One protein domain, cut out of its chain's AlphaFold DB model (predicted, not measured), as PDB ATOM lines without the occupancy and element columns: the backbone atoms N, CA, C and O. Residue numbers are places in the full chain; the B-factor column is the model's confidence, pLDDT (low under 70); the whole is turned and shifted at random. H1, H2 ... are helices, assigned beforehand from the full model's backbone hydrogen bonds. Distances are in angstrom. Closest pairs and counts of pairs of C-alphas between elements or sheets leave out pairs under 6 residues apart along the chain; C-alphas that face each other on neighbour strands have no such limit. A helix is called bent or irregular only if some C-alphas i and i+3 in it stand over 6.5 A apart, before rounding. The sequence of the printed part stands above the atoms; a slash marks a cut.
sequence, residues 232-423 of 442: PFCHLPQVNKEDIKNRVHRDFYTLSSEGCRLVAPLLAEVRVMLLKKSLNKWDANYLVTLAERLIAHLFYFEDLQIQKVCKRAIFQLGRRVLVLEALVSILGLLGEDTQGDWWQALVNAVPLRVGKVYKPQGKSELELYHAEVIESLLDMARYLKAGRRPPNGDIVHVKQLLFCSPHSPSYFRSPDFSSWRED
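AT A GLANCE: This is residues 232 to 423 of the 442 residues of an uncharacterized protein of Eimeria praecox (UniProt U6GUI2). One long helix, H3, runs through the middle of an elongated helical body, with H1 and H2 packed on one side of it and H5 on the other; H4 lies along one edge of this body, and H6, H7 and H8 lie along the opposite edge. Residues 232 to 262, with no named element, wrap past the end of the body where H2 begins and H3 ends, and the loop of residues 350 to 364 reaches the other end, where H5 begins. H1, H2 and H3 form an up and down bundle, each helix running against the one before it in the chain. The printed part has 192 residues with eight named helices, H1 to H8 in order along the chain, and no named strand, and its class is all helix. It is compact, with a radius of gyration of the C-alphas of 16.5 A, and the C-alphas span 56 by 35 by 29 A.

HOW THE PARTS SIT: The printed part begins with the stretch 232 to 262, in which residues 238 to 239 make a short parallel pairing with residues 278 to 279. H1, residues 263 to 274, touches H2, residues 281 to 301, at the C-alphas of Val 270 and Leu 290, 7.0 A apart; the two form a hairpin with a shallow tilt of 26 degrees, opposite ways. H2 and H3, residues 310 to 334, are the next hairpin: they touch at Ala 291 and Leu 327, whose C-alphas are 5.8 A apart, and run opposite ways at a shallow tilt of 32 degrees, only just short of steep. H3, with residues 319 to 326 alone, touches H1; the closest C-alphas are those of Val 270 and Ala 326, 7.0 A apart. H4, residues 341 to 349, is apart from H3 but touches H2, which meets it with residues 295 to 299 alone; the closest C-alphas are those of Phe 299 and Ala 349, 6.5 A apart. H5, residues 365 to 385, touches H3 with 23 pairs of C-alphas within 8 A, the closest those of Val 321 and Ala 381, 5.6 A apart, the same way at a shallow tilt of 32 degrees. With residues 373 to 380 alone H5 touches H6, residues 392 to 403, opposite ways at a steep tilt of 47 degrees; the closest C-alphas are those of Ser 376 and Val 398, 6.6 A apart. H7, residues 410 to 413, and H6 touch only at the corner, and only just, with 3 pairs of C-alphas within 8 A, the closest those of Phe 403 and Phe 412, 5.5 A apart. H8, residues 415 to 423, touches residues 264 to 268 of H1, the same way at a shallow tilt of 27 degrees; the closest C-alphas are those of Ala 264 and Asp 416, 6.2 A apart. H8 is irregular, with 7.6 A between C-alphas 416 and 419. In H1 to H6 every O i to N i+4 pair is within hydrogen-bond range; in H8 2 of 5 are, beside 4 of 6 O i to N i+3 pairs, and H7 is too short for an O i to N i+4 pair.

IN THESE COORDINATES: H1 has 12 residues and spans 16.1 A from C-alpha 263 at (117.510, 72.587, 71.988). H2 has 21 residues and spans 30.1 A. H3, the longest with 25 residues, spans 35.3 A, from C-alpha 310 at (103.463, 87.272, 74.702) to C-alpha 334 at (137.600, 78.316, 74.155). H4 spans 12.3 A, H5 30.0 A, H6 16.1 A and H7 4.9 A. H8 spans 13.7 A and ends at C-alpha 423, (120.508, 73.842, 90.851).

THE WHOLE: The C-alphas farthest apart are those of Glu 242 and Gly 362, 55.8 A, while the first and last printed C-alphas, of Pro 232 and Asp 423, are 6.1 A apart. The printed part has no cut. The link from H4 to H5, 15 residues, is long, and that from H7 to H8, 1 residue, is tight. The mean pLDDT of the printed part is 95.2, and residue 357 is the one printed residue under 70.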
ATOM      1  N   PRO A 232     125.143  78.161  90.070       98.06
ATOM      2  CA  PRO A 232     125.252  77.204  88.961       98.06
ATOM      3  C   PRO A 232     124.849  77.731  87.570       98.06
ATOM      4  O   PRO A 232     125.250  77.190  86.546       98.06
ATOM      5  N   PHE A 233     124.047  78.798  87.506       98.12
ATOM      6  CA  PHE A 233     123.559  79.395  86.264       98.12
ATOM      7  C   PHE A 233     124.616  80.220  85.541       98.12
ATOM      8  O   PHE A 233     124.476  80.436  84.333       98.12
ATOM      9  N   CYS A 234     125.636  80.675  86.264       97.00
ATOM     10  CA  CYS A 234     126.724  81.484  85.744       97.00
ATOM     11  C   CYS A 234     128.107  80.858  85.963       97.00
ATOM     12  O   CYS A 234     129.101  81.498  85.612       97.00
ATOM     13  N   HIS A 235     128.181  79.629  86.474       97.62
ATOM     14  CA  HIS A 235     129.447  78.923  86.639       97.62
ATOM     15  C   HIS A 235     130.150  78.708  85.289       97.62
ATOM     16  O   HIS A 235     129.510  78.458  84.264       97.62
ATOM     17  N   LEU A 236     131.474  78.847  85.300       98.00
ATOM     18  CA  LEU A 236     132.351  78.608  84.161       98.00
ATOM     19  C   LEU A 236     133.556  77.781  84.640       98.00
ATOM     20  O   LEU A 236     134.243  78.200  85.575       98.00
ATOM     21  N   PRO A 237     133.842  76.626  84.018       98.12
ATOM     22  CA  PRO A 237     134.955  75.777  84.412       98.12
ATOM     23  C   PRO A 237     136.300  76.423  84.068       98.12
ATOM     24  O   PRO A 237     136.423  77.218  83.135       98.12
ATOM     25  N   GLN A 238     137.350  76.007  84.771       98.12
ATOM     26  CA  GLN A 238     138.719  76.328  84.379       98.12
ATOM     27  C   GLN A 238     139.140  75.488  83.166       98.12
ATOM     28  O   GLN A 238     138.931  74.275  83.142       98.12
ATOM     29  N   VAL A 239     139.775  76.113  82.175       97.69
ATOM     30  CA  VAL A 239     140.264  75.429  80.969       97.69
ATOM     31  C   VAL A 239     141.733  75.760  80.775       97.69
ATOM     32  O   VAL A 239     142.111  76.933  80.744       97.69
ATOM     33  N   ASN A 240     142.571  74.732  80.635       97.31
ATOM     34  CA  ASN A 240     143.945  74.946  80.205       97.31
ATOM     35  C   ASN A 240     143.941  75.305  78.712       97.31
ATOM     36  O   ASN A 240     143.452  74.547  77.880       97.31
ATOM     37  N   LYS A 241     144.508  76.459  78.354       96.00
ATOM     38  CA  LYS A 241     144.554  76.918  76.958       96.00
ATOM     39  C   LYS A 241     145.335  75.969  76.047       96.00
ATOM     40  O   LYS A 241     145.056  75.913  74.857       96.00
ATOM     41  N   GLU A 242     146.278  75.210  76.600       96.31
ATOM     42  CA  GLU A 242     147.070  74.219  75.858       96.31
ATOM     43  C   GLU A 242     146.252  72.984  75.443       96.31
ATOM     44  O   GLU A 242     146.603  72.286  74.487       96.31
ATOM     45  N   ASP A 243     145.139  72.732  76.134       95.06
ATOM     46  CA  ASP A 243     144.243  71.612  75.857       95.06
ATOM     47  C   ASP A 243     143.282  71.897  74.689       95.06
ATOM     48  O   ASP A 243     142.742  70.964  74.085       95.06
ATOM     49  N   ILE A 244     143.109  73.169  74.316       95.62
ATOM     50  CA  ILE A 244     142.244  73.603  73.215       95.62
ATOM     51  C   ILE A 244     143.004  73.447  71.894       95.62
ATOM     52  O   ILE A 244     143.796  74.300  71.498       95.62
ATOM     53  N   LYS A 245     142.774  72.328  71.196       94.81
ATOM     54  CA  LYS A 245     143.426  72.043  69.902       94.81
ATOM     55  C   LYS A 245     142.577  72.418  68.696       94.81
ATOM     56  O   LYS A 245     143.124  72.783  67.657       94.81
ATOM     57  N   ASN A 246     141.261  72.312  68.839       96.12
ATOM     58  CA  ASN A 246     140.311  72.538  67.764       96.12
ATOM     59  C   ASN A 246     139.692  73.931  67.886       96.12
ATOM     60  O   ASN A 246     139.469  74.429  68.988       96.12
ATOM     61  N   ARG A 247     139.410  74.542  66.736       96.62
ATOM     62  CA  ARG A 247     138.675  75.806  66.641       96.62
ATOM     63  C   ARG A 247     137.259  75.533  66.177       96.62
ATOM     64  O   ARG A 247     137.035  74.593  65.420       96.62
ATOM     65  N   VAL A 248     136.338  76.396  66.586       97.06
ATOM     66  CA  VAL A 248     134.947  76.345  66.132       97.06
ATOM     67  C   VAL A 248     134.880  76.677  64.644       97.06
ATOM     68  O   VAL A 248     135.413  77.701  64.200       97.06
ATOM     69  N   HIS A 249     134.206  75.831  63.867       96.31
ATOM     70  CA  HIS A 249     133.949  76.103  62.458       96.31
ATOM     71  C   HIS A 249     133.065  77.350  62.291       96.31
ATOM     72  O   HIS A 249     131.956  77.444  62.814       96.31
ATOM     73  N   ARG A 250     133.568  78.325  61.526       94.56
ATOM     74  CA  ARG A 250     132.889  79.612  61.272       94.56
ATOM     75  C   ARG A 250     132.036  79.608  60.004       94.56
ATOM     76  O   ARG A 250     131.266  80.540  59.788       94.56
ATOM     77  N   ASP A 251     132.188  78.586  59.163       94.06
ATOM     78  CA  ASP A 251     131.344  78.387  57.990       94.06
ATOM     79  C   ASP A 251     130.099  77.589  58.385       94.06
ATOM     80  O   ASP A 251     130.094  76.363  58.446       94.06
ATOM     81  N   PHE A 252     129.022  78.301  58.698       90.94
ATOM     82  CA  PHE A 252     127.798  77.668  59.191       90.94
ATOM     83  C   PHE A 252     127.089  76.824  58.127       90.94
ATOM     84  O   PHE A 252     126.296  75.953  58.469       90.94
ATOM     85  N   TYR A 253     127.377  77.056  56.842       91.00
ATOM     86  CA  TYR A 253     126.769  76.302  55.747       91.00
ATOM     87  C   TYR A 253     127.316  74.876  55.648       91.00
ATOM     88  O   TYR A 253     126.669  74.023  55.040       91.00
ATOM     89  N   THR A 254     128.488  74.612  56.234       93.12
ATOM     90  CA  THR A 254     129.074  73.268  56.294       93.12
ATOM     91  C   THR A 254     128.639  72.490  57.531       93.12
ATOM     92  O   THR A 254     128.920  71.299  57.622       93.12
ATOM     93  N   LEU A 255     127.971  73.139  58.489       93.81
ATOM     94  CA  LEU A 255     127.495  72.480  59.700       93.81
ATOM     95  C   LEU A 255     126.255  71.633  59.403       93.81
ATOM     96  O   LEU A 255     125.341  72.068  58.692       93.81
ATOM     97  N   SER A 256     126.211  70.436  59.994       92.31
ATOM     98  CA  SER A 256     125.041  69.563  59.924       92.31
ATOM     99  C   SER A 256     123.894  70.126  60.765       92.31
ATOM    100  O   SER A 256     124.095  70.574  61.892       92.31
ATOM    101  N   SER A 257     122.673  70.077  60.230       91.06
ATOM    102  CA  SER A 257     121.453  70.354  60.998       91.06
ATOM    103  C   SER A 257     121.004  69.160  61.852       91.06
ATOM    104  O   SER A 257     120.088  69.290  62.667       91.06
ATOM    105  N   GLU A 258     121.597  67.986  61.631       89.25
ATOM    106  CA  GLU A 258     121.261  66.749  62.331       89.25
ATOM    107  C   GLU A 258     121.633  66.831  63.815       89.25
ATOM    108  O   GLU A 258     122.616  67.466  64.192       89.25
ATOM    109  N   GLY A 259     120.785  66.270  64.682       83.50
ATOM    110  CA  GLY A 259     120.991  66.308  66.135       83.50
ATOM    111  C   GLY A 259     120.951  67.708  66.767       83.50
ATOM    112  O   GLY A 259     121.221  67.845  67.961       83.50
ATOM    113  N   CYS A 260     120.615  68.751  65.997       91.69
ATOM    114  CA  CYS A 260     120.585  70.142  66.460       91.69
ATOM    115  C   CYS A 260     119.164  70.703  66.575       91.69
ATOM    116  O   CYS A 260     119.000  71.842  66.988       91.69
ATOM    117  N   ARG A 261     118.117  69.949  66.207       92.81
ATOM    118  CA  ARG A 261     116.722  70.435  66.245       92.81
ATOM    119  C   ARG A 261     116.205  70.609  67.676       92.81
ATOM    120  O   ARG A 261     115.509  71.583  67.966       92.81
ATOM    121  N   LEU A 262     116.555  69.680  68.563       93.81
ATOM    122  CA  LEU A 262     116.110  69.677  69.954       93.81
ATOM    123  C   LEU A 262     117.087  70.472  70.818       93.81
ATOM    124  O   LEU A 262     118.193  70.030  71.114       93.81
ATOM    125  N   VAL A 263     116.660  71.664  71.230       96.06
ATOM    126  CA  VAL A 263     117.510  72.587  71.988       96.06
ATOM    127  C   VAL A 263     117.685  72.185  73.452       96.06
ATOM    128  O   VAL A 263     118.749  72.414  74.013       96.06
ATOM    129  N   ALA A 264     116.674  71.577  74.080       96.94
ATOM    130  CA  ALA A 264     116.733  71.259  75.508       96.94
ATOM    131  C   ALA A 264     117.801  70.193  75.843       96.94
ATOM    132  O   ALA A 264     118.628  70.480  76.709       96.94
ATOM    133  N   PRO A 265     117.899  69.052  75.123       97.19
ATOM    134  CA  PRO A 265     118.990  68.095  75.330       97.19
ATOM    135  C   PRO A 265     120.367  68.723  75.095       97.19
ATOM    136  O   PRO A 265     121.272  68.558  75.907       97.19
ATOM    137  N   LEU A 266     120.497  69.537  74.043       97.62
ATOM    138  CA  LEU A 266     121.746  70.227  73.733       97.62
ATOM    139  C   LEU A 266     122.167  71.184  74.863       97.62
ATOM    140  O   LEU A 266     123.325  71.200  75.270       97.62
ATOM    141  N   LEU A 267     121.226  71.954  75.418       98.38
ATOM    142  CA  LEU A 267     121.483  72.814  76.576       98.38
ATOM    143  C   LEU A 267     121.807  72.006  77.841       98.38
ATOM    144  O   LEU A 267     122.580  72.486  78.671       98.38
ATOM    145  N   ALA A 268     121.252  70.803  78.000       98.19
ATOM    146  CA  ALA A 268     121.542  69.931  79.137       98.19
ATOM    147  C   ALA A 268     122.980  69.405  79.082       98.19
ATOM    148  O   ALA A 268     123.691  69.474  80.086       98.19
ATOM    149  N   GLU A 269     123.445  68.980  77.904       98.31
ATOM    150  CA  GLU A 269     124.846  68.609  77.678       98.31
ATOM    151  C   GLU A 269     125.786  69.784  77.995       98.31
ATOM    152  O   GLU A 269     126.757  69.634  78.739       98.31
ATOM    153  N   VAL A 270     125.457  70.987  77.509       98.56
ATOM    154  CA  VAL A 270     126.226  72.203  77.814       98.56
ATOM    155  C   VAL A 270     126.249  72.480  79.313       98.56
ATOM    156  O   VAL A 270     127.315  72.750  79.858       98.56
ATOM    157  N   ARG A 271     125.107  72.384  80.003       98.44
ATOM    158  CA  ARG A 271     125.036  72.563  81.459       98.44
ATOM    159  C   ARG A 271     125.980  71.601  82.174       98.44
ATOM    160  O   ARG A 271     126.734  72.048  83.032       98.44
ATOM    161  N   VAL A 272     125.971  70.312  81.830       98.56
ATOM    162  CA  VAL A 272     126.868  69.317  82.447       98.56
ATOM    163  C   VAL A 272     128.331  69.732  82.299       98.56
ATOM    164  O   VAL A 272     129.088  69.656  83.264       98.56
ATOM    165  N   MET A 273     128.719  70.229  81.124       98.56
ATOM    166  CA  MET A 273     130.083  70.698  80.872       98.56
ATOM    167  C   MET A 273     130.413  71.971  81.650       98.56
ATOM    168  O   MET A 273     131.468  72.052  82.279       98.56
ATOM    169  N   LEU A 274     129.508  72.953  81.644       98.44
ATOM    170  CA  LEU A 274     129.707  74.224  82.334       98.44
ATOM    171  C   LEU A 274     129.711  74.076  83.855       98.44
ATOM    172  O   LEU A 274     130.326  74.905  84.504       98.44
ATOM    173  N   LEU A 275     129.089  73.031  84.418       98.06
ATOM    174  CA  LEU A 275     129.092  72.736  85.857       98.06
ATOM    175  C   LEU A 275     130.381  72.075  86.373       98.06
ATOM    176  O   LEU A 275     130.574  71.965  87.586       98.06
ATOM    177  N   LYS A 276     131.280  71.636  85.486       98.25
ATOM    178  CA  LYS A 276     132.561  71.048  85.900       98.25
ATOM    179  C   LYS A 276     133.441  72.092  86.590       98.25
ATOM    180  O   LYS A 276     133.355  73.288  86.335       98.25
ATOM    181  N   LYS A 277     134.346  71.649  87.465       97.88
ATOM    182  CA  LYS A 277     135.351  72.546  88.068       97.88
ATOM    183  C   LYS A 277     136.434  72.929  87.059       97.88
ATOM    184  O   LYS A 277     136.830  74.089  86.976       97.88
ATOM    185  N   SER A 278     136.886  71.952  86.280       98.12
ATOM    186  CA  SER A 278     137.861  72.118  85.210       98.12
ATOM    187  C   SER A 278     137.522  71.217  84.027       98.12
ATOM    188  O   SER A 278     136.853  70.195  84.195       98.12
ATOM    189  N   LEU A 279     137.973  71.604  82.833       98.25
ATOM    190  CA  LEU A 279     137.848  70.810  81.611       98.25
ATOM    191  C   LEU A 279     139.206  70.253  81.216       98.25
ATOM    192  O   LEU A 279     140.198  70.982  81.176       98.25
ATOM    193  N   ASN A 280     139.232  68.964  80.892       97.31
ATOM    194  CA  ASN A 280     140.390  68.341  80.264       97.31
ATOM    195  C   ASN A 280     140.365  68.547  78.734       97.31
ATOM    196  O   ASN A 280     139.427  69.102  78.159       97.31
ATOM    197  N   LYS A 281     141.388  68.046  78.041       97.38
ATOM    198  CA  LYS A 281     141.474  68.086  76.573       97.38
ATOM    199  C   LYS A 281     140.280  67.469  75.843       97.38
ATOM    200  O   LYS A 281     139.880  67.977  74.796       97.38
ATOM    201  N   TRP A 282     139.752  66.348  76.322       97.69
ATOM    202  CA  TRP A 282     138.597  65.719  75.680       97.69
ATOM    203  C   TRP A 282     137.363  66.611  75.829       97.69
ATOM    204  O   TRP A 282     136.711  66.919  74.835       97.69
ATOM    205  N   ASP A 283     137.148  67.137  77.033       98.12
ATOM    206  CA  ASP A 283     136.059  68.052  77.352       98.12
ATOM    207  C   ASP A 283     136.106  69.336  76.515       98.12
ATOM    208  O   ASP A 283     135.082  69.783  75.998       98.12
ATOM    209  N   ALA A 284     137.295  69.920  76.345       97.56
ATOM    210  CA  ALA A 284     137.488  71.110  75.523       97.56
ATOM    211  C   ALA A 284     137.131  70.854  74.050       97.56
ATOM    212  O   ALA A 284     136.470  71.679  73.422       97.56
ATOM    213  N   ASN A 285     137.506  69.694  73.500       96.62
ATOM    214  CA  ASN A 285     137.109  69.322  72.140       96.62
ATOM    215  C   ASN A 285     135.607  69.037  72.044       96.62
ATOM    216  O   ASN A 285     134.988  69.399  71.048       96.62
ATOM    217  N   TYR A 286     135.008  68.447  73.078       97.81
ATOM    218  CA  TYR A 286     133.566  68.236  73.121       97.81
ATOM    219  C   TYR A 286     132.789  69.560  73.144       97.81
ATOM    220  O   TYR A 286     131.781  69.704  72.453       97.81
ATOM    221  N   LEU A 287     133.299  70.572  73.855       98.19
ATOM    222  CA  LEU A 287     132.735  71.922  73.824       98.19
ATOM    223  C   LEU A 287     132.764  72.555  72.428       98.19
ATOM    224  O   LEU A 287     131.831  73.281  72.091       98.19
ATOM    225  N   VAL A 288     133.786  72.280  71.608       97.75
ATOM    226  CA  VAL A 288     133.817  72.738  70.206       97.75
ATOM    227  C   VAL A 288     132.641  72.140  69.434       97.75
ATOM    228  O   VAL A 288     131.891  72.881  68.800       97.75
ATOM    229  N   THR A 289     132.411  70.832  69.567       97.00
ATOM    230  CA  THR A 289     131.265  70.151  68.946       97.00
ATOM    231  C   THR A 289     129.932  70.733  69.424       97.00
ATOM    232  O   THR A 289     129.041  70.995  68.617       97.00
ATOM    233  N   LEU A 290     129.781  70.988  70.728       98.00
ATOM    234  CA  LEU A 290     128.574  71.617  71.277       98.00
ATOM    235  C   LEU A 290     128.365  73.038  70.741       98.00
ATOM    236  O   LEU A 290     127.242  73.389  70.383       98.00
ATOM    237  N   ALA A 291     129.425  73.843  70.633       98.19
ATOM    238  CA  ALA A 291     129.350  75.181  70.050       98.19
ATOM    239  C   ALA A 291     128.867  75.132  68.594       98.19
ATOM    240  O   ALA A 291     127.981  75.893  68.214       98.19
ATOM    241  N   GLU A 292     129.392  74.204  67.796       97.56
ATOM    242  CA  GLU A 292     128.984  74.007  66.402       97.56
ATOM    243  C   GLU A 292     127.520  73.572  66.287       97.56
ATOM    244  O   GLU A 292     126.779  74.127  65.477       97.56
ATOM    245  N   ARG A 293     127.063  72.663  67.157       97.62
ATOM    246  CA  ARG A 293     125.649  72.260  67.225       97.62
ATOM    247  C   ARG A 293     124.734  73.426  67.613       97.62
ATOM    248  O   ARG A 293     123.668  73.593  67.023       97.62
ATOM    249  N   LEU A 294     125.146  74.277  68.559       98.00
ATOM    250  CA  LEU A 294     124.393  75.483  68.943       98.00
ATOM    251  C   LEU A 294     124.338  76.506  67.798       98.00
ATOM    252  O   LEU A 294     123.291  77.104  67.550       98.00
ATOM    253  N   ILE A 295     125.444  76.696  67.077       97.62
ATOM    254  CA  ILE A 295     125.511  77.564  65.898       97.62
ATOM    255  C   ILE A 295     124.575  77.048  64.801       97.62
ATOM    256  O   ILE A 295     123.771  77.820  64.275       97.62
ATOM    257  N   ALA A 296     124.637  75.750  64.491       96.81
ATOM    258  CA  ALA A 296     123.729  75.113  63.545       96.81
ATOM    259  C   ALA A 296     122.271  75.290  63.990       96.81
ATOM    260  O   ALA A 296     121.421  75.656  63.177       96.81
ATOM    261  N   HIS A 297     121.983  75.128  65.288       97.44
ATOM    262  CA  HIS A 297     120.643  75.344  65.823       97.44
ATOM    263  C   HIS A 297     120.126  76.761  65.537       97.44
ATOM    264  O   HIS A 297     119.042  76.929  64.974       97.44
ATOM    265  N   LEU A 298     120.917  77.781  65.888       97.00
ATOM    266  CA  LEU A 298     120.561  79.182  65.651       97.00
ATOM    267  C   LEU A 298     120.351  79.474  64.165       97.00
ATOM    268  O   LEU A 298     119.406  80.170  63.798       97.00
ATOM    269  N   PHE A 299     121.235  78.952  63.318       95.81
ATOM    270  CA  PHE A 299     121.224  79.235  61.891       95.81
ATOM    271  C   PHE A 299     120.036  78.588  61.166       95.81
ATOM    272  O   PHE A 299     119.416  79.235  60.323       95.81
ATOM    273  N   TYR A 300     119.703  77.337  61.498       94.81
ATOM    274  CA  TYR A 300     118.673  76.572  60.788       94.81
ATOM    275  C   TYR A 300     117.271  76.678  61.397       94.81
ATOM    276  O   TYR A 300     116.297  76.535  60.659       94.81
ATOM    277  N   PHE A 301     117.141  76.907  62.709       95.50
ATOM    278  CA  PHE A 301     115.848  76.789  63.401       95.50
ATOM    279  C   PHE A 301     115.369  78.068  64.093       95.50
ATOM    280  O   PHE A 301     114.206  78.137  64.495       95.50
ATOM    281  N   GLU A 302     116.214  79.096  64.220       95.00
ATOM    282  CA  GLU A 302     115.873  80.335  64.935       95.00
ATOM    283  C   GLU A 302     115.744  81.567  64.021       95.00
ATOM    284  O   GLU A 302     115.813  82.700  64.497       95.00
ATOM    285  N   ASP A 303     115.484  81.375  62.722       92.94
ATOM    286  CA  ASP A 303     115.318  82.462  61.741       92.94
ATOM    287  C   ASP A 303     113.902  83.079  61.713       92.94
ATOM    288  O   ASP A 303     113.671  84.141  61.122       92.94
ATOM    289  N   LEU A 304     112.942  82.438  62.386       91.62
ATOM    290  CA  LEU A 304     111.540  82.837  62.362       91.62
ATOM    291  C   LEU A 304     111.304  84.165  63.093       91.62
ATOM    292  O   LEU A 304     111.838  84.422  64.174       91.62
ATOM    293  N   GLN A 305     110.432  85.005  62.533       92.38
ATOM    294  CA  GLN A 305     110.024  86.254  63.180       92.38
ATOM    295  C   GLN A 305     109.324  85.992  64.513       92.38
ATOM    296  O   GLN A 305     108.526  85.056  64.639       92.38
ATOM    297  N   ILE A 306     109.599  86.862  65.490       92.00
ATOM    298  CA  ILE A 306     109.018  86.714  66.819       92.00
ATOM    299  C   ILE A 306     107.517  86.982  66.752       92.00
ATOM    300  O   ILE A 306     107.063  88.021  66.267       92.00
ATOM    301  N   GLN A 307     106.741  86.028  67.252       90.31
ATOM    302  CA  GLN A 307     105.286  86.136  67.301       90.31
ATOM    303  C   GLN A 307     104.851  87.258  68.253       90.31
ATOM    304  O   GLN A 307     105.445  87.456  69.307       90.31
ATOM    305  N   LYS A 308     103.768  87.968  67.916       88.50
ATOM    306  CA  LYS A 308     103.250  89.087  68.733       88.50
ATOM    307  C   LYS A 308     102.594  88.640  70.049       88.50
ATOM    308  O   LYS A 308     102.391  89.456  70.937       88.50
ATOM    309  N   VAL A 309     102.240  87.359  70.170       90.12
ATOM    310  CA  VAL A 309     101.593  86.794  71.364       90.12
ATOM    311  C   VAL A 309     102.632  86.592  72.465       90.12
ATOM    312  O   VAL A 309     103.564  85.816  72.267       90.12
ATOM    313  N   CYS A 310     102.447  87.206  73.638       90.94
ATOM    314  CA  CYS A 310     103.463  87.272  74.702       90.94
ATOM    315  C   CYS A 310     104.047  85.918  75.091       90.94
ATOM    316  O   CYS A 310     105.259  85.757  75.077       90.94
ATOM    317  N   LYS A 311     103.204  84.912  75.358       93.00
ATOM    318  CA  LYS A 311     103.682  83.566  75.720       93.00
ATOM    319  C   LYS A 311     104.575  82.956  74.631       93.00
ATOM    320  O   LYS A 311     105.607  82.369  74.942       93.00
ATOM    321  N   ARG A 312     104.209  83.132  73.354       93.69
ATOM    322  CA  ARG A 312     105.016  82.670  72.210       93.69
ATOM    323  C   ARG A 312     106.287  83.504  72.041       93.69
ATOM    324  O   ARG A 312     107.325  82.940  71.713       93.69
ATOM    325  N   ALA A 313     106.216  84.811  72.290       95.12
ATOM    326  CA  ALA A 313     107.372  85.698  72.266       95.12
ATOM    327  C   ALA A 313     108.397  85.307  73.339       95.12
ATOM    328  O   ALA A 313     109.566  85.149  73.009       95.12
ATOM    329  N   ILE A 314     107.956  85.074  74.581       96.25
ATOM    330  CA  ILE A 314     108.802  84.617  75.695       96.25
ATOM    331  C   ILE A 314     109.423  83.263  75.368       96.25
ATOM    332  O   ILE A 314     110.619  83.089  75.559       96.25
ATOM    333  N   PHE A 315     108.649  82.318  74.833       96.50
ATOM    334  CA  PHE A 315     109.174  81.022  74.403       96.50
ATOM    335  C   PHE A 315     110.301  81.159  73.363       96.50
ATOM    336  O   PHE A 315     111.384  80.610  73.549       96.50
ATOM    337  N   GLN A 316     110.075  81.928  72.293       96.56
ATOM    338  CA  GLN A 316     111.055  82.103  71.213       96.56
ATOM    339  C   GLN A 316     112.282  82.900  71.669       96.56
ATOM    340  O   GLN A 316     113.415  82.506  71.402       96.56
ATOM    341  N   LEU A 317     112.074  84.006  72.388       97.06
ATOM    342  CA  LEU A 317     113.161  84.810  72.942       97.06
ATOM    343  C   LEU A 317     113.961  84.035  73.986       97.06
ATOM    344  O   LEU A 317     115.183  84.058  73.937       97.06
ATOM    345  N   GLY A 318     113.286  83.326  74.891       97.88
ATOM    346  CA  GLY A 318     113.913  82.529  75.940       97.88
ATOM    347  C   GLY A 318     114.831  81.465  75.354       97.88
ATOM    348  O   GLY A 318     115.998  81.406  75.723       97.88
ATOM    349  N   ARG A 319     114.362  80.702  74.357       97.88
ATOM    350  CA  ARG A 319     115.202  79.734  73.632       97.88
ATOM    351  C   ARG A 319     116.437  80.385  73.012       97.88
ATOM    352  O   ARG A 319     117.552  79.942  73.267       97.88
ATOM    353  N   ARG A 320     116.256  81.465  72.246       97.88
ATOM    354  CA  ARG A 320     117.362  82.180  71.581       97.88
ATOM    355  C   ARG A 320     118.381  82.712  72.570       97.88
ATOM    356  O   ARG A 320     119.575  82.587  72.332       97.88
ATOM    357  N   VAL A 321     117.911  83.307  73.663       98.25
ATOM    358  CA  VAL A 321     118.764  83.844  74.724       98.25
ATOM    359  C   VAL A 321     119.544  82.727  75.403       98.25
ATOM    360  O   VAL A 321     120.749  82.877  75.556       98.25
ATOM    361  N   LEU A 322     118.911  81.601  75.742       98.50
ATOM    362  CA  LEU A 322     119.602  80.459  76.352       98.50
ATOM    363  C   LEU A 322     120.681  79.880  75.428       98.50
ATOM    364  O   LEU A 322     121.794  79.629  75.876       98.50
ATOM    365  N   VAL A 323     120.381  79.717  74.134       98.44
ATOM    366  CA  VAL A 323     121.348  79.211  73.144       98.44
ATOM    367  C   VAL A 323     122.494  80.196  72.926       98.44
ATOM    368  O   VAL A 323     123.653  79.791  72.904       98.44
ATOM    369  N   LEU A 324     122.197  81.491  72.793       98.38
ATOM    370  CA  LEU A 324     123.220  82.525  72.644       98.38
ATOM    371  C   LEU A 324     124.082  82.665  73.906       98.38
ATOM    372  O   LEU A 324     125.286  82.867  73.784       98.38
ATOM    373  N   GLU A 325     123.498  82.559  75.102       98.31
ATOM    374  CA  GLU A 325     124.231  82.610  76.372       98.31
ATOM    375  C   GLU A 325     125.173  81.421  76.506       98.31
ATOM    376  O   GLU A 325     126.364  81.626  76.737       98.31
ATOM    377  N   ALA A 326     124.676  80.208  76.256       98.56
ATOM    378  CA  ALA A 326     125.490  79.002  76.193       98.56
ATOM    379  C   ALA A 326     126.644  79.154  75.191       98.56
ATOM    380  O   ALA A 326     127.799  78.912  75.535       98.56
ATOM    381  N   LEU A 327     126.350  79.615  73.971       98.50
ATOM    382  CA  LEU A 327     127.348  79.778  72.917       98.50
ATOM    383  C   LEU A 327     128.421  80.809  73.291       98.50
ATOM    384  O   LEU A 327     129.605  80.516  73.171       98.50
ATOM    385  N   VAL A 328     128.040  81.993  73.777       98.50
ATOM    386  CA  VAL A 328     129.002  83.028  74.202       98.50
ATOM    387  C   VAL A 328     129.851  82.544  75.381       98.50
ATOM    388  O   VAL A 328     131.058  82.783  75.395       98.50
ATOM    389  N   SER A 329     129.250  81.834  76.339       98.44
ATOM    390  CA  SER A 329     129.965  81.220  77.462       98.44
ATOM    391  C   SER A 329     131.000  80.196  76.975       98.44
ATOM    392  O   SER A 329     132.161  80.269  77.376       98.44
ATOM    393  N   ILE A 330     130.631  79.303  76.048       98.50
ATOM    394  CA  ILE A 330     131.553  78.313  75.467       98.50
ATOM    395  C   ILE A 330     132.670  78.988  74.664       98.50
ATOM    396  O   ILE A 330     133.837  78.660  74.857       98.50
ATOM    397  N   LEU A 331     132.350  79.948  73.793       98.25
ATOM    398  CA  LEU A 331     133.358  80.652  72.994       98.25
ATOM    399  C   LEU A 331     134.356  81.404  73.885       98.25
ATOM    400  O   LEU A 331     135.555  81.369  73.620       98.25
ATOM    401  N   GLY A 332     133.885  81.997  74.988       98.06
ATOM    402  CA  GLY A 332     134.744  82.614  75.995       98.06
ATOM    403  C   GLY A 332     135.711  81.622  76.651       98.06
ATOM    404  O   GLY A 332     136.893  81.933  76.792       98.06
ATOM    405  N   LEU A 333     135.241  80.416  76.996       98.00
ATOM    406  CA  LEU A 333     136.084  79.338  77.535       98.00
ATOM    407  C   LEU A 333     137.122  78.846  76.521       98.00
ATOM    408  O   LEU A 333     138.266  78.586  76.887       98.00
ATOM    409  N   LEU A 334     136.728  78.743  75.250       97.88
ATOM    410  CA  LEU A 334     137.600  78.316  74.155       97.88
ATOM    411  C   LEU A 334     138.583  79.412  73.703       97.88
ATOM    412  O   LEU A 334     139.468  79.151  72.889       97.88
ATOM    413  N   GLY A 335     138.441  80.642  74.208       97.12
ATOM    414  CA  GLY A 335     139.222  81.791  73.749       97.12
ATOM    415  C   GLY A 335     138.938  82.168  72.291       97.12
ATOM    416  O   GLY A 335     139.799  82.753  71.630       97.12
ATOM    417  N   GLU A 336     137.759  81.813  71.777       97.38
ATOM    418  CA  GLU A 336     137.308  82.209  70.448       97.38
ATOM    419  C   GLU A 336     136.777  83.645  70.471       97.38
ATOM    420  O   GLU A 336     136.083  84.076  71.395       97.38
ATOM    421  N   ASP A 337     137.115  84.399  69.428       95.31
ATOM    422  CA  ASP A 337     136.707  85.792  69.300       95.31
ATOM    423  C   ASP A 337     135.278  85.882  68.763       95.31
ATOM    424  O   ASP A 337     135.021  85.514  67.619       95.31
ATOM    425  N   THR A 338     134.363  86.416  69.569       95.75
ATOM    426  CA  THR A 338     132.964  86.698  69.213       95.75
ATOM    427  C   THR A 338     132.798  87.989  68.400       95.75
ATOM    428  O   THR A 338     131.695  88.521  68.284       95.75
ATOM    429  N   GLN A 339     133.881  88.532  67.847       93.81
ATOM    430  CA  GLN A 339     133.856  89.669  66.934       93.81
ATOM    431  C   GLN A 339     134.055  89.236  65.471       93.81
ATOM    432  O   GLN A 339     134.453  88.114  65.148       93.81
ATOM    433  N   GLY A 340     133.751  90.162  64.559       94.62
ATOM    434  CA  GLY A 340     133.952  90.000  63.119       94.62
ATOM    435  C   GLY A 340     132.716  89.555  62.336       94.62
ATOM    436  O   GLY A 340     131.633  89.319  62.878       94.62
ATOM    437  N   ASP A 341     132.897  89.465  61.018       96.88
ATOM    438  CA  ASP A 341     131.805  89.293  60.052       96.88
ATOM    439  C   ASP A 341     131.037  87.981  60.241       96.88
ATOM    440  O   ASP A 341     129.821  87.948  60.056       96.88
ATOM    441  N   TRP A 342     131.724  86.914  60.658       96.38
ATOM    442  CA  TRP A 342     131.117  85.601  60.893       96.38
ATOM    443  C   TRP A 342     130.086  85.660  62.035       96.38
ATOM    444  O   TRP A 342     128.941  85.240  61.862       96.38
ATOM    445  N   TRP A 343     130.451  86.270  63.169       97.62
ATOM    446  CA  TRP A 343     129.554  86.439  64.309       97.62
ATOM    447  C   TRP A 343     128.390  87.355  63.946       97.62
ATOM    448  O   TRP A 343     127.236  87.025  64.211       97.62
ATOM    449  N   GLN A 344     128.672  88.472  63.264       97.50
ATOM    450  CA  GLN A 344     127.631  89.387  62.797       97.50
ATOM    451  C   GLN A 344     126.646  88.695  61.851       97.50
ATOM    452  O   GLN A 344     125.438  88.886  61.984       97.50
ATOM    453  N   ALA A 345     127.123  87.857  60.929       96.31
ATOM    454  CA  ALA A 345     126.265  87.079  60.043       96.31
ATOM    455  C   ALA A 345     125.351  86.125  60.828       96.31
ATOM    456  O   ALA A 345     124.142  86.108  60.575       96.31
ATOM    457  N   LEU A 346     125.897  85.403  61.814       96.56
ATOM    458  CA  LEU A 346     125.128  84.504  62.680       96.56
ATOM    459  C   LEU A 346     124.052  85.260  63.454       96.56
ATOM    460  O   LEU A 346     122.865  84.958  63.356       96.56
ATOM    461  N   VAL A 347     124.447  86.284  64.211       97.12
ATOM    462  CA  VAL A 347     123.510  86.973  65.097       97.12
ATOM    463  C   VAL A 347     122.482  87.786  64.314       97.12
ATOM    464  O   VAL A 347     121.354  87.941  64.776       97.12
ATOM    465  N   ASN A 348     122.805  88.274  63.113       95.75
ATOM    466  CA  ASN A 348     121.829  88.924  62.233       95.75
ATOM    467  C   ASN A 348     120.801  87.947  61.653       95.75
ATOM    468  O   ASN A 348     119.691  88.377  61.338       95.75
ATOM    469  N   ALA A 349     121.131  86.656  61.555       94.69
ATOM    470  CA  ALA A 349     120.166  85.624  61.188       94.69
ATOM    471  C   ALA A 349     119.136  85.355  62.298       94.69
ATOM    472  O   ALA A 349     118.040  84.908  61.984       94.69
ATOM    473  N   VAL A 350     119.445  85.698  63.556       95.56
ATOM    474  CA  VAL A 350     118.556  85.527  64.715       95.56
ATOM    475  C   VAL A 350     117.768  86.826  64.978       95.56
ATOM    476  O   VAL A 350     118.321  87.807  65.512       95.56
ATOM    477  N   PRO A 351     116.472  86.899  64.618       94.50
ATOM    478  CA  PRO A 351     115.694  88.114  64.780       94.50
ATOM    479  C   PRO A 351     115.340  88.336  66.256       94.50
ATOM    480  O   PRO A 351     114.891  87.434  66.958       94.50
ATOM    481  N   LEU A 352     115.508  89.577  66.720       91.75
ATOM    482  CA  LEU A 352     115.110  90.023  68.067       91.75
ATOM    483  C   LEU A 352     113.919  90.984  68.054       91.75
ATOM    484  O   LEU A 352     113.501  91.484  69.094       91.75
ATOM    485  N   ARG A 353     113.398  91.313  66.871       87.69
ATOM    486  CA  ARG A 353     112.307  92.275  66.751       87.69
ATOM    487  C   ARG A 353     111.008  91.593  67.153       87.69
ATOM    488  O   ARG A 353     110.397  90.887  66.360       87.69
ATOM    489  N   VAL A 354     110.582  91.840  68.384       80.81
ATOM    490  CA  VAL A 354     109.170  91.725  68.741       80.81
ATOM    491  C   VAL A 354     108.470  92.874  68.015       80.81
ATOM    492  O   VAL A 354     108.962  94.005  68.042       80.81
ATOM    493  N   GLY A 355     107.367  92.601  67.308       78.69
ATOM    494  CA  GLY A 355     106.529  93.665  66.729       78.69
ATOM    495  C   GLY A 355     106.080  94.677  67.795       78.69
ATOM    496  O   GLY A 355     106.371  94.454  68.966       78.69
ATOM    497  N   LYS A 356     105.392  95.771  67.395       75.88
ATOM    498  CA  LYS A 356     104.926  96.880  68.273       75.88
ATOM    499  C   LYS A 356     104.829  96.424  69.732       75.88
ATOM    500  O   LYS A 356     103.916  95.671  70.065       75.88
ATOM    501  N   VAL A 357     105.861  96.809  70.496       61.03
ATOM    502  CA  VAL A 357     106.209  96.296  71.827       61.03
ATOM    503  C   VAL A 357     104.938  96.064  72.618       61.03
ATOM    504  O   VAL A 357     104.126  96.985  72.723       61.03
ATOM    505  N   TYR A 358     104.755  94.840  73.112       70.31
ATOM    506  CA  TYR A 358     103.633  94.505  73.973       70.31
ATOM    507  C   TYR A 358     103.553  95.538  75.098       70.31
ATOM    508  O   TYR A 358     104.437  95.614  75.948       70.31
ATOM    509  N   LYS A 359     102.524  96.382  75.049       80.75
ATOM    510  CA  LYS A 359     102.205  97.305  76.129       80.75
ATOM    511  C   LYS A 359     101.144  96.600  76.960       80.75
ATOM    512  O   LYS A 359     100.056  96.391  76.414       80.75
ATOM    513  N   PRO A 360     101.438  96.196  78.208       79.12
ATOM    514  CA  PRO A 360     100.414  95.624  79.067       79.12
ATOM    515  C   PRO A 360      99.254  96.625  79.146       79.12
ATOM    516  O   PRO A 360      99.456  97.795  79.472       79.12
ATOM    517  N   GLN A 361      98.065  96.192  78.726       82.62
ATOM    518  CA  GLN A 361      96.857  97.021  78.767       82.62
ATOM    519  C   GLN A 361      96.182  96.917  80.135       82.62
ATOM    520  O   GLN A 361      95.578  97.883  80.599       82.62
ATOM    521  N   GLY A 362      96.311  95.758  80.785       78.44
ATOM    522  CA  GLY A 362      95.868  95.526  82.146       78.44
ATOM    523  C   GLY A 362      96.987  95.641  83.180       78.44
ATOM    524  O   GLY A 362      98.168  95.817  82.875       78.44
ATOM    525  N   LYS A 363      96.570  95.549  84.444       83.19
ATOM    526  CA  LYS A 363      97.445  95.462  85.622       83.19
ATOM    527  C   LYS A 363      97.483  94.041  86.188       83.19
ATOM    528  O   LYS A 363      97.742  93.881  87.378       83.19
ATOM    529  N   SER A 364      97.143  93.018  85.397       94.12
ATOM    530  CA  SER A 364      97.223  91.658  85.929       94.12
ATOM    531  C   SER A 364      98.689  91.293  86.166       94.12
ATOM    532  O   SER A 364      99.565  91.633  85.369       94.12
ATOM    533  N   GLU A 365      98.955  90.602  87.269       93.00
ATOM    534  CA  GLU A 365     100.301  90.164  87.652       93.00
ATOM    535  C   GLU A 365     100.986  89.382  86.520       93.00
ATOM    536  O   GLU A 365     102.148  89.619  86.203       93.00
ATOM    537  N   LEU A 366     100.223  88.539  85.817       93.50
ATOM    538  CA  LEU A 366     100.707  87.780  84.668       93.50
ATOM    539  C   LEU A 366     101.136  88.675  83.492       93.50
ATOM    540  O   LEU A 366     102.128  88.382  82.827       93.50
ATOM    541  N   GLU A 367     100.395  89.746  83.196       92.31
ATOM    542  CA  GLU A 367     100.767  90.681  82.126       92.31
ATOM    543  C   GLU A 367     102.010  91.495  82.488       92.31
ATOM    544  O   GLU A 367     102.835  91.738  81.604       92.31
ATOM    545  N   LEU A 368     102.147  91.884  83.761       92.00
ATOM    546  CA  LEU A 368     103.334  92.566  84.277       92.00
ATOM    547  C   LEU A 368     104.561  91.652  84.197       92.00
ATOM    548  O   LEU A 368     105.563  92.052  83.612       92.00
ATOM    549  N   TYR A 369     104.440  90.402  84.657       94.38
ATOM    550  CA  TYR A 369     105.486  89.385  84.525       94.38
ATOM    551  C   TYR A 369     105.871  89.160  83.056       94.38
ATOM    552  O   TYR A 369     107.046  89.166  82.708       94.38
ATOM    553  N   HIS A 370     104.901  89.006  82.146       94.00
ATOM    554  CA  HIS A 370     105.217  88.830  80.726       94.00
ATOM    555  C   HIS A 370     105.967  90.028  80.131       94.00
ATOM    556  O   HIS A 370     106.865  89.832  79.311       94.00
ATOM    557  N   ALA A 371     105.577  91.253  80.496       92.56
ATOM    558  CA  ALA A 371     106.251  92.460  80.032       92.56
ATOM    559  C   ALA A 371     107.695  92.517  80.551       92.56
ATOM    560  O   ALA A 371     108.606  92.728  79.751       92.56
ATOM    561  N   GLU A 372     107.890  92.238  81.843       93.62
ATOM    562  CA  GLU A 372     109.202  92.161  82.488       93.62
ATOM    563  C   GLU A 372     110.101  91.141  81.785       93.62
ATOM    564  O   GLU A 372     111.150  91.507  81.266       93.62
ATOM    565  N   VAL A 373     109.650  89.888  81.652       95.44
ATOM    566  CA  VAL A 373     110.436  88.811  81.028       95.44
ATOM    567  C   VAL A 373     110.836  89.159  79.596       95.44
ATOM    568  O   VAL A 373     111.973  88.912  79.194       95.44
ATOM    569  N   ILE A 374     109.925  89.727  78.797       95.12
ATOM    570  CA  ILE A 374     110.239  90.135  77.420       95.12
ATOM    571  C   ILE A 374     111.305  91.234  77.414       95.12
ATOM    572  O   ILE A 374     112.219  91.177  76.588       95.12
ATOM    573  N   GLU A 375     111.205  92.220  78.304       94.00
ATOM    574  CA  GLU A 375     112.193  93.293  78.422       94.00
ATOM    575  C   GLU A 375     113.570  92.740  78.824       94.00
ATOM    576  O   GLU A 375     114.539  92.972  78.093       94.00
ATOM    577  N   SER A 376     113.645  91.910  79.873       95.19
ATOM    578  CA  SER A 376     114.893  91.278  80.329       95.19
ATOM    579  C   SER A 376     115.538  90.429  79.233       95.19
ATOM    580  O   SER A 376     116.747  90.507  79.004       95.19
ATOM    581  N   LEU A 377     114.740  89.631  78.512       96.56
ATOM    582  CA  LEU A 377     115.229  88.796  77.413       96.56
ATOM    583  C   LEU A 377     115.766  89.635  76.252       96.56
ATOM    584  O   LEU A 377     116.791  89.288  75.667       96.56
ATOM    585  N   LEU A 378     115.097  90.736  75.903       95.50
ATOM    586  CA  LEU A 378     115.557  91.626  74.839       95.50
ATOM    587  C   LEU A 378     116.865  92.327  75.205       95.50
ATOM    588  O   LEU A 378     117.734  92.467  74.342       95.50
ATOM    589  N   ASP A 379     117.017  92.759  76.453       94.62
ATOM    590  CA  ASP A 379     118.253  93.373  76.937       94.62
ATOM    591  C   ASP A 379     119.409  92.378  76.973       94.62
ATOM    592  O   ASP A 379     120.470  92.642  76.394       94.62
ATOM    593  N   MET A 380     119.179  91.190  77.532       96.94
ATOM    594  CA  MET A 380     120.168  90.118  77.538       96.94
ATOM    595  C   MET A 380     120.573  89.711  76.117       96.94
ATOM    596  O   MET A 380     121.761  89.593  75.812       96.94
ATOM    597  N   ALA A 381     119.609  89.569  75.204       96.81
ATOM    598  CA  ALA A 381     119.889  89.241  73.814       96.81
ATOM    599  C   ALA A 381     120.762  90.306  73.130       96.81
ATOM    600  O   ALA A 381     121.623  89.963  72.322       96.81
ATOM    601  N   ARG A 382     120.598  91.596  73.452       95.75
ATOM    602  CA  ARG A 382     121.471  92.663  72.921       95.75
ATOM    603  C   ARG A 382     122.913  92.509  73.403       95.75
ATOM    604  O   ARG A 382     123.826  92.710  72.603       95.75
ATOM    605  N   TYR A 383     123.122  92.139  74.667       95.56
ATOM    606  CA  TYR A 383     124.457  91.849  75.208       95.56
ATOM    607  C   TYR A 383     125.113  90.689  74.476       95.56
ATOM    608  O   TYR A 383     126.228  90.819  73.966       95.56
ATOM    609  N   LEU A 384     124.365  89.597  74.357       97.88
ATOM    610  CA  LEU A 384     124.839  88.380  73.726       97.88
ATOM    611  C   LEU A 384     125.152  88.598  72.249       97.88
ATOM    612  O   LEU A 384     126.226  88.217  71.805       97.88
ATOM    613  N   LYS A 385     124.302  89.304  71.492       97.44
ATOM    614  CA  LYS A 385     124.587  89.626  70.082       97.44
ATOM    615  C   LYS A 385     125.822  90.507  69.896       97.44
ATOM    616  O   LYS A 385     126.446  90.440  68.843       97.44
ATOM    617  N   ALA A 386     126.219  91.285  70.904       97.06
ATOM    618  CA  ALA A 386     127.490  92.011  70.893       97.06
ATOM    619  C   ALA A 386     128.711  91.104  71.159       97.06
ATOM    620  O   ALA A 386     129.830  91.605  71.263       97.06
ATOM    621  N   GLY A 387     128.500  89.792  71.307       97.44
ATOM    622  CA  GLY A 387     129.540  88.816  71.607       97.44
ATOM    623  C   GLY A 387     129.996  88.846  73.065       97.44
ATOM    624  O   GLY A 387     131.046  88.301  73.390       97.44
ATOM    625  N   ARG A 388     129.250  89.515  73.954       97.44
ATOM    626  CA  ARG A 388     129.644  89.707  75.353       97.44
ATOM    627  C   ARG A 388     128.736  88.922  76.280       97.44
ATOM    628  O   ARG A 388     127.513  88.966  76.148       97.44
ATOM    629  N   ARG A 389     129.347  88.258  77.256       96.69
ATOM    630  CA  ARG A 389     128.616  87.588  78.325       96.69
ATOM    631  C   ARG A 389     127.962  88.641  79.238       96.69
ATOM    632  O   ARG A 389     128.653  89.586  79.630       96.69
ATOM    633  N   PRO A 390     126.655  88.541  79.540       96.62
ATOM    634  CA  PRO A 390     126.001  89.439  80.484       96.62
ATOM    635  C   PRO A 390     126.592  89.304  81.901       96.62
ATOM    636  O   PRO A 390     127.209  88.281  82.208       96.62
ATOM    637  N   PRO A 391     126.393  90.304  82.777       95.69
ATOM    638  CA  PRO A 391     126.681  90.175  84.205       95.69
ATOM    639  C   PRO A 391     126.014  88.936  84.820       95.69
ATOM    640  O   PRO A 391     124.878  88.608  84.476       95.69
ATOM    641  N   ASN A 392     126.690  88.277  85.766       96.00
ATOM    642  CA  ASN A 392     126.204  87.036  86.382       96.00
ATOM    643  C   ASN A 392     124.808  87.191  87.003       96.00
ATOM    644  O   ASN A 392     123.954  86.332  86.803       96.00
ATOM    645  N   GLY A 393     124.539  88.316  87.673       95.88
ATOM    646  CA  GLY A 393     123.215  88.590  88.230       95.88
ATOM    647  C   GLY A 393     122.113  88.637  87.169       95.88
ATOM    648  O   GLY A 393     121.040  88.084  87.396       95.88
ATOM    649  N   ASP A 394     122.372  89.234  85.999       95.94
ATOM    650  CA  ASP A 394     121.383  89.293  84.916       95.94
ATOM    651  C   ASP A 394     121.096  87.876  84.392       95.94
ATOM    652  O   ASP A 394     119.938  87.521  84.173       95.94
ATOM    653  N   ILE A 395     122.144  87.050  84.233       97.62
ATOM    654  CA  ILE A 395     122.036  85.634  83.832       97.62
ATOM    655  C   ILE A 395     121.173  84.862  84.829       97.62
ATOM    656  O   ILE A 395     120.233  84.176  84.418       97.62
ATOM    657  N   VAL A 396     121.475  84.983  86.125       97.38
ATOM    658  CA  VAL A 396     120.720  84.319  87.193       97.38
ATOM    659  C   VAL A 396     119.264  84.757  87.159       97.38
ATOM    660  O   VAL A 396     118.377  83.908  87.099       97.38
ATOM    661  N   HIS A 397     119.021  86.065  87.113       96.56
ATOM    662  CA  HIS A 397     117.680  86.622  87.118       96.56
ATOM    663  C   HIS A 397     116.836  86.115  85.934       96.56
ATOM    664  O   HIS A 397     115.745  85.581  86.130       96.56
ATOM    665  N   VAL A 398     117.344  86.204  84.699       97.81
ATOM    666  CA  VAL A 398     116.597  85.743  83.514       97.81
ATOM    667  C   VAL A 398     116.357  84.235  83.552       97.81
ATOM    668  O   VAL A 398     115.259  83.781  83.230       97.81
ATOM    669  N   LYS A 399     117.343  83.433  83.968       98.31
ATOM    670  CA  LYS A 399     117.154  81.980  84.089       98.31
ATOM    671  C   LYS A 399     116.151  81.628  85.192       98.31
ATOM    672  O   LYS A 399     115.369  80.704  85.000       98.31
ATOM    673  N   GLN A 400     116.087  82.379  86.291       97.69
ATOM    674  CA  GLN A 400     115.044  82.218  87.312       97.69
ATOM    675  C   GLN A 400     113.654  82.569  86.775       97.69
ATOM    676  O   GLN A 400     112.712  81.799  86.972       97.69
ATOM    677  N   LEU A 401     113.529  83.680  86.041       97.56
ATOM    678  CA  LEU A 401     112.284  84.040  85.364       97.56
ATOM    679  C   LEU A 401     111.811  82.918  84.434       97.56
ATOM    680  O   LEU A 401     110.627  82.587  84.450       97.56
ATOM    681  N   LEU A 402     112.717  82.323  83.652       98.31
ATOM    682  CA  LEU A 402     112.390  81.254  82.710       98.31
ATOM    683  C   LEU A 402     112.129  79.905  83.391       98.31
ATOM    684  O   LEU A 402     111.174  79.231  83.028       98.31
ATOM    685  N   PHE A 403     112.939  79.467  84.349       98.38
ATOM    686  CA  PHE A 403     112.860  78.092  84.858       98.38
ATOM    687  C   PHE A 403     112.094  77.955  86.166       98.38
ATOM    688  O   PHE A 403     111.501  76.904  86.401       98.38
ATOM    689  N   CYS A 404     112.115  78.983  87.015       98.00
ATOM    690  CA  CYS A 404     111.680  78.888  88.410       98.00
ATOM    691  C   CYS A 404     110.357  79.616  88.685       98.00
ATOM    692  O   CYS A 404     109.711  79.329  89.689       98.00
ATOM    693  N   SER A 405     109.927  80.534  87.815       97.00
ATOM    694  CA  SER A 405     108.660  81.251  87.999       97.00
ATOM    695  C   SER A 405     107.436  80.356  87.734       97.00
ATOM    696  O   SER A 405     107.392  79.669  86.704       97.00
ATOM    697  N   PRO A 406     106.378  80.423  88.569       96.81
ATOM    698  CA  PRO A 406     105.111  79.738  88.295       96.81
ATOM    699  C   PRO A 406     104.404  80.272  87.038       96.81
ATOM    700  O   PRO A 406     103.615  79.554  86.422       96.81
ATOM    701  N   HIS A 407     104.705  81.508  86.628       97.12
ATOM    702  CA  HIS A 407     104.148  82.142  85.430       97.12
ATOM    703  C   HIS A 407     104.920  81.818  84.146       97.12
ATOM    704  O   HIS A 407     104.506  82.230  83.057       97.12
ATOM    705  N   SER A 408     106.013  81.059  84.246       96.56
ATOM    706  CA  SER A 408     106.812  80.689  83.086       96.56
ATOM    707  C   SER A 408     106.018  79.847  82.071       96.56
ATOM    708  O   SER A 408     105.185  79.008  82.459       96.56
ATOM    709  N   PRO A 409     106.258  80.024  80.752       96.62
ATOM    710  CA  PRO A 409     105.720  79.133  79.731       96.62
ATOM    711  C   PRO A 409     105.929  77.650  80.069       96.62
ATOM    712  O   PRO A 409     106.982  77.255  80.567       96.62
ATOM    713  N   SER A 410     104.934  76.812  79.752       97.31
ATOM    714  CA  SER A 410     104.961  75.365  80.040       97.31
ATOM    715  C   SER A 410     106.218  74.675  79.516       97.31
ATOM    716  O   SER A 410     106.744  73.801  80.190       97.31
ATOM    717  N   TYR A 411     106.732  75.122  78.368       97.69
ATOM    718  CA  TYR A 411     107.979  74.631  77.792       97.69
ATOM    719  C   TYR A 411     109.161  74.678  78.771       97.69
ATOM    720  O   TYR A 411     109.830  73.675  78.960       97.69
ATOM    721  N   PHE A 412     109.405  75.806  79.446       98.06
ATOM    722  CA  PHE A 412     110.530  75.917  80.385       98.06
ATOM    723  C   PHE A 412     110.243  75.256  81.739       98.06
ATOM    724  O   PHE A 412     111.156  75.033  82.535       98.06
ATOM    725  N   ARG A 413     108.976  74.916  81.999       97.75
ATOM    726  CA  ARG A 413     108.551  74.105  83.144       97.75
ATOM    727  C   ARG A 413     108.567  72.602  82.843       97.75
ATOM    728  O   ARG A 413     108.278  71.828  83.751       97.75
ATOM    729  N   SER A 414     108.920  72.184  81.622       97.56
ATOM    730  CA  SER A 414     109.014  70.765  81.268       97.56
ATOM    731  C   SER A 414     110.085  70.049  82.106       97.56
ATOM    732  O   SER A 414     110.996  70.706  82.637       97.56
ATOM    733  N   PRO A 415     110.003  68.711  82.233       98.06
ATOM    734  CA  PRO A 415     111.023  67.911  82.908       98.06
ATOM    735  C   PRO A 415     112.435  68.106  82.347       98.06
ATOM    736  O   PRO A 415     113.385  68.047  83.117       98.06
ATOM    737  N   ASP A 416     112.583  68.448  81.063       97.69
ATOM    738  CA  ASP A 416     113.896  68.685  80.439       97.69
ATOM    739  C   ASP A 416     114.696  69.795  81.128       97.69
ATOM    740  O   ASP A 416     115.918  69.826  81.035       97.69
ATOM    741  N   PHE A 417     114.015  70.709  81.829       98.31
ATOM    742  CA  PHE A 417     114.631  71.815  82.561       98.31
ATOM    743  C   PHE A 417     114.624  71.624  84.089       98.31
ATOM    744  O   PHE A 417     114.918  72.572  84.824       98.31
ATOM    745  N   SER A 418     114.290  70.431  84.602       98.06
ATOM    746  CA  SER A 418     114.237  70.171  86.051       98.06
ATOM    747  C   SER A 418     115.581  70.414  86.727       98.06
ATOM    748  O   SER A 418     115.633  71.074  87.764       98.06
ATOM    749  N   SER A 419     116.673  70.004  86.083       98.50
ATOM    750  CA  SER A 419     118.019  70.135  86.635       98.50
ATOM    751  C   SER A 419     118.424  71.590  86.897       98.50
ATOM    752  O   SER A 419     119.158  71.859  87.840       98.50
ATOM    753  N   TRP A 420     117.921  72.554  86.115       98.56
ATOM    754  CA  TRP A 420     118.159  73.980  86.374       98.56
ATOM    755  C   TRP A 420     117.393  74.478  87.600       98.56
ATOM    756  O   TRP A 420     117.910  75.294  88.361       98.56
ATOM    757  N   ARG A 421     116.162  73.999  87.814       98.44
ATOM    758  CA  ARG A 421     115.391  74.345  89.018       98.44
ATOM    759  C   ARG A 421     116.056  73.789  90.270       98.44
ATOM    760  O   ARG A 421     116.206  74.530  91.236       98.44
ATOM    761  N   GLU A 422     116.504  72.537  90.217       98.50
ATOM    762  CA  GLU A 422     117.232  71.894  91.314       98.50
ATOM    763  C   GLU A 422     118.531  72.626  91.654       98.50
ATOM    764  O   GLU A 422     118.839  72.818  92.827       98.50
ATOM    765  N   ASP A 423     119.291  73.056  90.644       98.31
ATOM    766  CA  ASP A 423     120.508  73.842  90.851       98.31
ATOM    767  C   ASP A 423     120.229  75.148  91.593       98.31
ATOM    768  O   ASP A 423     120.937  75.499  92.538       98.31
TER     769      ASP A 423